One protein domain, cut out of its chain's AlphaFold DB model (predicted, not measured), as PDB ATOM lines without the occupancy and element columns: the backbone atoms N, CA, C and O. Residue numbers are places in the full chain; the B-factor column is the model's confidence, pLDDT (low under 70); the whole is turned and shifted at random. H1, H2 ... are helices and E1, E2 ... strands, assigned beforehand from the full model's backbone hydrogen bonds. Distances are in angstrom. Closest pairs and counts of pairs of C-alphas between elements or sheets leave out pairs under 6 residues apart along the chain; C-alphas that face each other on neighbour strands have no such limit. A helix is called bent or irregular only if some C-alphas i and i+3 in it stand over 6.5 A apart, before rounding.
ATOM      1  N   LYS A   2      50.786  29.792  -6.976       69.06
ATOM      2  CA  LYS A   2      49.412  29.494  -7.474       69.06
ATOM      3  C   LYS A   2      49.110  29.986  -8.908       69.06
ATOM      4  O   LYS A   2      48.531  29.236  -9.684       69.06
ATOM      5  N   LEU A   3      49.546  31.197  -9.278       68.94
ATOM      6  CA  LEU A   3      49.295  31.770 -10.611       68.94
ATOM      7  C   LEU A   3      49.933  30.956 -11.756       68.94
ATOM      8  O   LEU A   3      49.290  30.694 -12.767       68.94
ATOM      9  N   SER A   4      51.181  30.512 -11.574       79.25
ATOM     10  CA  SER A   4      51.938  29.726 -12.558       79.25
ATOM     11  C   SER A   4      51.294  28.359 -12.811       79.25
ATOM     12  O   SER A   4      51.250  27.895 -13.946       79.25
ATOM     13  N   PHE A   5      50.742  27.743 -11.761       79.88
ATOM     14  CA  PHE A   5      50.002  26.484 -11.855       79.88
ATOM     15  C   PHE A   5      48.693  26.650 -12.646       79.88
ATOM     16  O   PHE A   5      48.418  25.860 -13.547       79.88
ATOM     17  N   LEU A   6      47.933  27.722 -12.380       85.94
ATOM     18  CA  LEU A   6      46.732  28.065 -13.154       85.94
ATOM     19  C   LEU A   6      47.051  28.317 -14.635       85.94
ATOM     20  O   LEU A   6      46.341  27.828 -15.507       85.94
ATOM     21  N   SER A   7      48.134  29.047 -14.919       88.81
ATOM     22  CA  SER A   7      48.594  29.322 -16.286       88.81
ATOM     23  C   SER A   7      48.980  28.040 -17.036       88.81
ATOM     24  O   SER A   7      48.568  27.861 -18.183       88.81
ATOM     25  N   GLY A   8      49.685  27.114 -16.376       90.38
ATOM     26  CA  GLY A   8      50.012  25.799 -16.935       90.38
ATOM     27  C   GLY A   8      48.771  24.958 -17.245       90.38
ATOM     28  O   GLY A   8      48.656  24.427 -18.351       90.38
ATOM     29  N   MET A   9      47.806  24.891 -16.319       91.94
ATOM     30  CA  MET A   9      46.529  24.204 -16.557       91.94
ATOM     31  C   MET A   9      45.736  24.828 -17.710       91.94
ATOM     32  O   MET A   9      45.265  24.101 -18.579       91.94
ATOM     33  N   LEU A  10      45.624  26.159 -17.762       92.81
ATOM     34  CA  LEU A  10      44.909  26.859 -18.833       92.81
ATOM     35  C   LEU A  10      45.545  26.593 -20.207       92.81
ATOM     36  O   LEU A  10      44.832  26.294 -21.162       92.81
ATOM     37  N   CYS A  11      46.878  26.624 -20.295       94.00
ATOM     38  CA  CYS A  11      47.615  26.266 -21.508       94.00
ATOM     39  C   CYS A  11      47.332  24.815 -21.942       94.00
ATOM     40  O   CYS A  11      46.994  24.569 -23.101       94.00
ATOM     41  N   GLY A  12      47.387  23.861 -21.004       93.88
ATOM     42  CA  GLY A  12      47.079  22.452 -21.269       93.88
ATOM     43  C   GLY A  12      45.641  22.220 -21.747       93.88
ATOM     44  O   GLY A  12      45.425  21.464 -22.691       93.88
ATOM     45  N   VAL A  13      44.662  22.912 -21.155       94.38
ATOM     46  CA  VAL A  13      43.253  22.861 -21.583       94.38
ATOM     47  C   VAL A  13      43.080  23.431 -22.992       94.38
ATOM     48  O   VAL A  13      42.417  22.800 -23.813       94.38
ATOM     49  N   ILE A  14      43.709  24.568 -23.310       95.62
ATOM     50  CA  ILE A  14      43.652  25.174 -24.652       95.62
ATOM     51  C   ILE A  14      44.270  24.242 -25.705       95.62
ATOM     52  O   ILE A  14      43.670  24.036 -26.757       95.62
ATOM     53  N   MET A  15      45.423  23.628 -25.418       93.75
ATOM     54  CA  MET A  15      46.073  22.685 -26.339       93.75
ATOM     55  C   MET A  15      45.270  21.389 -26.520       93.75
ATOM     56  O   MET A  15      45.127  20.908 -27.642       93.75
ATOM     57  N   SER A  16      44.691  20.850 -25.442       90.31
ATOM     58  CA  SER A  16      43.817  19.668 -25.493       90.31
ATOM     59  C   SER A  16      42.536  19.936 -26.294       90.31
ATOM     60  O   SER A  16      42.149  19.139 -27.154       90.31
ATOM     61  N   ALA A  17      41.919  21.106 -26.095       86.94
ATOM     62  CA  ALA A  17      40.796  21.558 -26.905       86.94
ATOM     63  C   ALA A  17      41.208  21.680 -28.378       86.94
ATOM     64  O   ALA A  17      40.577  21.060 -29.229       86.94
ATOM     65  N   ALA A  18      42.293  22.397 -28.689       85.56
ATOM     66  CA  ALA A  18      42.778  22.569 -30.058       85.56
ATOM     67  C   ALA A  18      43.031  21.225 -30.763       85.56
ATOM     68  O   ALA A  18      42.562  21.036 -31.885       85.56
ATOM     69  N   ALA A  19      43.681  20.262 -30.102       83.12
ATOM     70  CA  ALA A  19      43.857  18.902 -30.615       83.12
ATOM     71  C   ALA A  19      42.508  18.199 -30.873       83.12
ATOM     72  O   ALA A  19      42.304  17.615 -31.933       83.12
ATOM     73  N   THR A  20      41.543  18.320 -29.958       79.12
ATOM     74  CA  THR A  20      40.196  17.740 -30.121       79.12
ATOM     75  C   THR A  20      39.446  18.364 -31.310       79.12
ATOM     76  O   THR A  20      38.868  17.645 -32.127       79.12
ATOM     77  N   PHE A  21      39.508  19.690 -31.472       75.69
ATOM     78  CA  PHE A  21      38.922  20.413 -32.608       75.69
ATOM     79  C   PHE A  21      39.624  20.113 -33.946       75.69
ATOM     80  O   PHE A  21      38.973  20.170 -34.986       75.69
ATOM     81  N   THR A  22      40.917  19.770 -33.941       69.38
ATOM     82  CA  THR A  22      41.726  19.544 -35.161       69.38
ATOM     83  C   THR A  22      41.970  18.077 -35.512       69.38
ATOM     84  O   THR A  22      42.478  17.809 -36.599       69.38
ATOM     85  N   LEU A  23      41.579  17.127 -34.652       69.88
ATOM     86  CA  LEU A  23      41.728  15.681 -34.878       69.88
ATOM     87  C   LEU A  23      40.427  14.898 -34.645       69.88
ATOM     88  O   LEU A  23      40.058  14.061 -35.466       69.88
ATOM     89  N   THR A  24      39.711  15.163 -33.548       66.25
ATOM     90  CA  THR A  24      38.536  14.370 -33.135       66.25
ATOM     91  C   THR A  24      37.240  14.843 -33.782       66.25
ATOM     92  O   THR A  24      36.471  14.012 -34.252       66.25
ATOM     93  N   ILE A  25      36.994  16.153 -33.855       62.62
ATOM     94  CA  ILE A  25      35.855  16.687 -34.618       62.62
ATOM     95  C   ILE A  25      35.932  16.317 -36.111       62.62
ATOM     96  O   ILE A  25      34.922  15.808 -36.572       62.62
ATOM     97  N   PRO A  26      37.073  16.445 -36.837       58.97
ATOM     98  CA  PRO A  26      37.314  16.022 -38.252       58.97
ATOM     99  C   PRO A  26      36.575  14.685 -38.967       58.97
ATOM    100  O   PRO A  26      35.781  14.341 -40.732       58.97
ATOM    101  N   GLY A  27      36.802  13.992 -37.737       60.47
ATOM    102  CA  GLY A  27      36.643  12.659 -37.072       60.47
ATOM    103  C   GLY A  27      35.260  12.148 -36.587       60.47
ATOM    104  O   GLY A  27      35.132  10.933 -36.451       60.47
ATOM    105  N   THR A  28      34.207  12.971 -36.421       61.88
ATOM    106  CA  THR A  28      32.864  12.501 -35.966       61.88
ATOM    107  C   THR A  28      31.606  12.999 -36.722       61.88
ATOM    108  O   THR A  28      30.497  12.771 -36.247       61.88
ATOM    109  N   ASN A  29      31.704  13.666 -37.882       67.44
ATOM    110  CA  ASN A  29      30.544  14.289 -38.573       67.44
ATOM    111  C   ASN A  29      30.729  14.347 -40.113       67.44
ATOM    112  O   ASN A  29      31.720  14.850 -40.622       67.44
ATOM    113  N   ASP A  30      29.779  13.864 -40.908       66.25
ATOM    114  CA  ASP A  30      30.034  13.670 -42.345       66.25
ATOM    115  C   ASP A  30      30.239  14.959 -43.173       66.25
ATOM    116  O   ASP A  30      30.782  14.893 -44.278       66.25
ATOM    117  N   HIS A  31      29.921  16.144 -42.634       68.44
ATOM    118  CA  HIS A  31      30.159  17.429 -43.301       68.44
ATOM    119  C   HIS A  31      31.653  17.757 -43.487       68.44
ATOM    120  O   HIS A  31      32.087  18.010 -44.611       68.44
ATOM    121  N   TRP A  32      32.465  17.716 -42.423       66.38
ATOM    122  CA  TRP A  32      33.903  18.018 -42.540       66.38
ATOM    123  C   TRP A  32      34.684  16.829 -43.140       66.38
ATOM    124  O   TRP A  32      35.727  17.051 -43.754       66.38
ATOM    125  N   ARG A  33      34.152  15.591 -43.077       64.62
ATOM    126  CA  ARG A  33      34.677  14.439 -43.847       64.62
ATOM    127  C   ARG A  33      34.644  14.749 -45.335       64.62
ATOM    128  O   ARG A  33      35.663  14.665 -46.018       64.62
ATOM    129  N   MET A  34      33.460  15.138 -45.815       66.94
ATOM    130  CA  MET A  34      33.241  15.585 -47.188       66.94
ATOM    131  C   MET A  34      34.130  16.786 -47.512       66.94
ATOM    132  O   MET A  34      34.717  16.825 -48.587       66.94
ATOM    133  N   GLU A  35      34.304  17.729 -46.583       68.19
ATOM    134  CA  GLU A  35      35.179  18.881 -46.793       68.19
ATOM    135  C   GLU A  35      36.666  18.509 -46.942       68.19
ATOM    136  O   GLU A  35      37.296  18.984 -47.885       68.19
ATOM    137  N   ILE A  36      37.231  17.633 -46.099       66.38
ATOM    138  CA  ILE A  36      38.622  17.163 -46.250       66.38
ATOM    139  C   ILE A  36      38.795  16.341 -47.532       66.38
ATOM    140  O   ILE A  36      39.795  16.505 -48.231       66.38
ATOM    141  N   VAL A  37      37.829  15.490 -47.888       65.25
ATOM    142  CA  VAL A  37      37.873  14.725 -49.147       65.25
ATOM    143  C   VAL A  37      37.806  15.658 -50.364       65.25
ATOM    144  O   VAL A  37      38.566  15.480 -51.314       65.25
ATOM    145  N   ASN A  38      36.958  16.688 -50.327       65.88
ATOM    146  CA  ASN A  38      36.787  17.641 -51.423       65.88
ATOM    147  C   ASN A  38      37.997  18.588 -51.565       65.88
ATOM    148  O   ASN A  38      38.535  18.743 -52.661       65.88
ATOM    149  N   ARG A  39      38.481  19.163 -50.451       67.81
ATOM    150  CA  ARG A  39      39.671  20.040 -50.396       67.81
ATOM    151  C   ARG A  39      40.998  19.291 -50.567       67.81
ATOM    152  O   ARG A  39      42.011  19.925 -50.856       67.81
ATOM    153  N   GLY A  40      40.988  17.966 -50.434       68.50
ATOM    154  CA  GLY A  40      42.165  17.109 -50.499       68.50
ATOM    155  C   GLY A  40      42.917  17.041 -49.168       68.50
ATOM    156  O   GLY A  40      43.221  18.053 -48.539       68.50
ATOM    157  N   GLY A  41      43.263  15.823 -48.759       72.50
ATOM    158  CA  GLY A  41      44.144  15.566 -47.626       72.50
ATOM    159  C   GLY A  41      45.608  15.564 -48.059       72.50
ATOM    160  O   GLY A  41      45.971  14.964 -49.074       72.50
ATOM    161  N   GLY A  42      46.476  16.188 -47.271       76.94
ATOM    162  CA  GLY A  42      47.921  16.031 -47.393       76.94
ATOM    163  C   GLY A  42      48.560  15.776 -46.038       76.94
ATOM    164  O   GLY A  42      47.972  16.058 -44.995       76.94
ATOM    165  N   THR A  43      49.760  15.209 -46.065       77.25
ATOM    166  CA  THR A  43      50.578  14.964 -44.882       77.25
ATOM    167  C   THR A  43      51.941  15.605 -45.056       77.25
ATOM    168  O   THR A  43      52.506  15.631 -46.154       77.25
ATOM    169  N   TRP A  44      52.498  16.064 -43.943       75.56
ATOM    170  CA  TRP A  44      53.924  16.323 -43.850       75.56
ATOM    171  C   TRP A  44      54.680  14.994 -43.797       75.56
ATOM    172  O   TRP A  44      54.181  14.011 -43.241       75.56
ATOM    173  N   TYR A  45      55.868  14.960 -44.392       79.69
ATOM    174  CA  TYR A  45      56.817  13.858 -44.290       79.69
ATOM    175  C   TYR A  45      58.234  14.417 -44.147       79.69
ATOM    176  O   TYR A  45      58.531  15.493 -44.664       79.69
ATOM    177  N   PHE A  46      59.105  13.674 -43.471       83.75
ATOM    178  CA  PHE A  46      60.544  13.912 -43.512       83.75
ATOM    179  C   PHE A  46      61.175  12.942 -44.511       83.75
ATOM    180  O   PHE A  46      60.821  11.759 -44.529       83.75
ATOM    181  N   ASP A  47      62.082  13.425 -45.359       82.56
ATOM    182  CA  ASP A  47      62.928  12.547 -46.164       82.56
ATOM    183  C   ASP A  47      64.079  11.957 -45.320       82.56
ATOM    184  O   ASP A  47      64.350  12.379 -44.194       82.56
ATOM    185  N   LYS A  48      64.791  10.973 -45.880       88.00
ATOM    186  CA  LYS A  48      65.939  10.319 -45.224       88.00
ATOM    187  C   LYS A  48      67.151  11.238 -44.980       88.00
ATOM    188  O   LYS A  48      68.122  10.794 -44.379       88.00
ATOM    189  N   ASN A  49      67.112  12.473 -45.480       90.62
ATOM    190  CA  ASN A  49      68.152  13.489 -45.338       90.62
ATOM    191  C   ASN A  49      67.736  14.592 -44.336       90.62
ATOM    192  O   ASN A  49      68.514  15.508 -44.083       90.62
ATOM    193  N   GLY A  50      66.526  14.512 -43.761       88.00
ATOM    194  CA  GLY A  50      65.982  15.470 -42.795       88.00
ATOM    195  C   GLY A  50      65.119  16.589 -43.393       88.00
ATOM    196  O   GLY A  50      64.661  17.452 -42.644       88.00
ATOM    197  N   HIS A  51      64.852  16.601 -44.703       90.56
ATOM    198  CA  HIS A  51      64.020  17.635 -45.321       90.56
ATOM    199  C   HIS A  51      62.533  17.421 -45.017       90.56
ATOM    200  O   HIS A  51      61.989  16.346 -45.273       90.56
ATOM    201  N   LEU A  52      61.859  18.470 -44.541       84.62
ATOM    202  CA  LEU A  52      60.407  18.504 -44.362       84.62
ATOM    203  C   LEU A  52      59.707  18.800 -45.699       84.62
ATOM    204  O   LEU A  52      59.885  19.876 -46.269       84.62
ATOM    205  N   GLY A  53      58.884  17.871 -46.181       78.06
ATOM    206  CA  GLY A  53      58.108  18.002 -47.413       78.06
ATOM    207  C   GLY A  53      56.600  17.852 -47.197       78.06
ATOM    208  O   GLY A  53      56.147  17.132 -46.308       78.06
ATOM    209  N   TRP A  54      55.806  18.505 -48.049       78.19
ATOM    210  CA  TRP A  54      54.355  18.297 -48.142       78.19
ATOM    211  C   TRP A  54      54.033  17.246 -49.207       78.19
ATOM    212  O   TRP A  54      54.590  17.289 -50.307       78.19
ATOM    213  N   ARG A  55      53.114  16.316 -48.922       75.94
ATOM    214  CA  ARG A  55      52.611  15.349 -49.911       75.94
ATOM    215  C   ARG A  55      51.107  15.143 -49.783       75.94
ATOM    216  O   ARG A  55      50.622  14.727 -48.734       75.94
ATOM    217  N   TRP A  56      50.385  15.335 -50.883       73.62
ATOM    218  CA  TRP A  56      48.974  14.962 -50.998       73.62
ATOM    219  C   TRP A  56      48.789  13.451 -50.791       73.62
ATOM    220  O   TRP A  56      49.396  12.647 -51.497       73.62
ATOM    221  N   THR A  57      47.951  13.076 -49.827       69.19
ATOM    222  CA  THR A  57      47.527  11.694 -49.548       69.19
ATOM    223  C   THR A  57      46.168  11.392 -50.175       69.19
ATOM    224  O   THR A  57      45.942  10.275 -50.631       69.19
TER     225      THR A  57
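AT A GLANCE: This is residues 2 to 57 of the 86 residues of an uncharacterized protein of Verrucomicrobia bacterium (UniProt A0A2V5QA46). The domain is a wide, open V: a two-stranded hairpin of E1 and E2, with the short helix H2 at its foot, makes one arm, and the long helix H1 sticks out as the other. No part packs on H1, and the space between the two arms is empty. The printed part has 56 residues, with two named helices and two named strands in the order H1, H2, E1, E2; the sheet has the order E1 - E2 and is antiparallel, and the class is mixed, helices and strands. The whole is extended, with a radius of gyration of the C-alphas of 16.7 A, and flat, its C-alphas spanning 46 by 38 by 12 A.

HOW THE PARTS SIT: The sheet is a hairpin of E1, residues 42 to 46, and E2, residues 52 to 56, which are antiparallel with 151 degrees between their directions. C-alphas that face each other include those of Gly 42 and Trp 56, 3.9 A apart, and those of Phe 46 and Leu 52, 4.7 A apart. N 43 and O 55, at 2.8 A, and N 45 and O 53, at 2.9 A, are within hydrogen-bond range. A tight link of two residues joins E1 to H2, residues 30 to 39, which is apart from E2. H1, residues 2 to 24, is apart from H2, E1 and E2, with no C-alpha of the one within 8 A of the other. In H1 and H2 every O i to N i+4 pair is within hydrogen-bond range.

IN THESE COORDINATES: E1 runs 13.4 A from Gly 42 to Phe 46, and E2 runs 13.7 A from Leu 52 to Trp 56, where C-alpha 56 is at (48.974, 14.962, -50.998). H2 measures 14.1 A from Asp 30 to Arg 39, beginning with C-alpha 30 at (30.034, 13.670, -42.345). H1 measures 31.7 A, from C-alpha 2 at (49.412, 29.494, -7.474) to the C-alpha of Thr 24. H1 is neither bent nor irregular, but only just: C-alphas 21 and 24 are 6.1 A apart.

THE WHOLE: The two C-alphas farthest apart are those of Lys 2 and Asn 38, at 47.2 A, and the first and last printed C-alphas, of Lys 2 and Thr 57, are 45.7 A apart. Residues 2 to 24, which belong to H1, stand free, and so do residues 27 to 32, of which 30 to 32 belong to H2. The printed part has no cut, and the links H1 to H2, H2 to E1 and E1 to E2 are tight. The mean pLDDT of the printed part is 77.4; the model's confidence is low, under 70, in 22 residues: 2 to 3, 22 to 40, and 57.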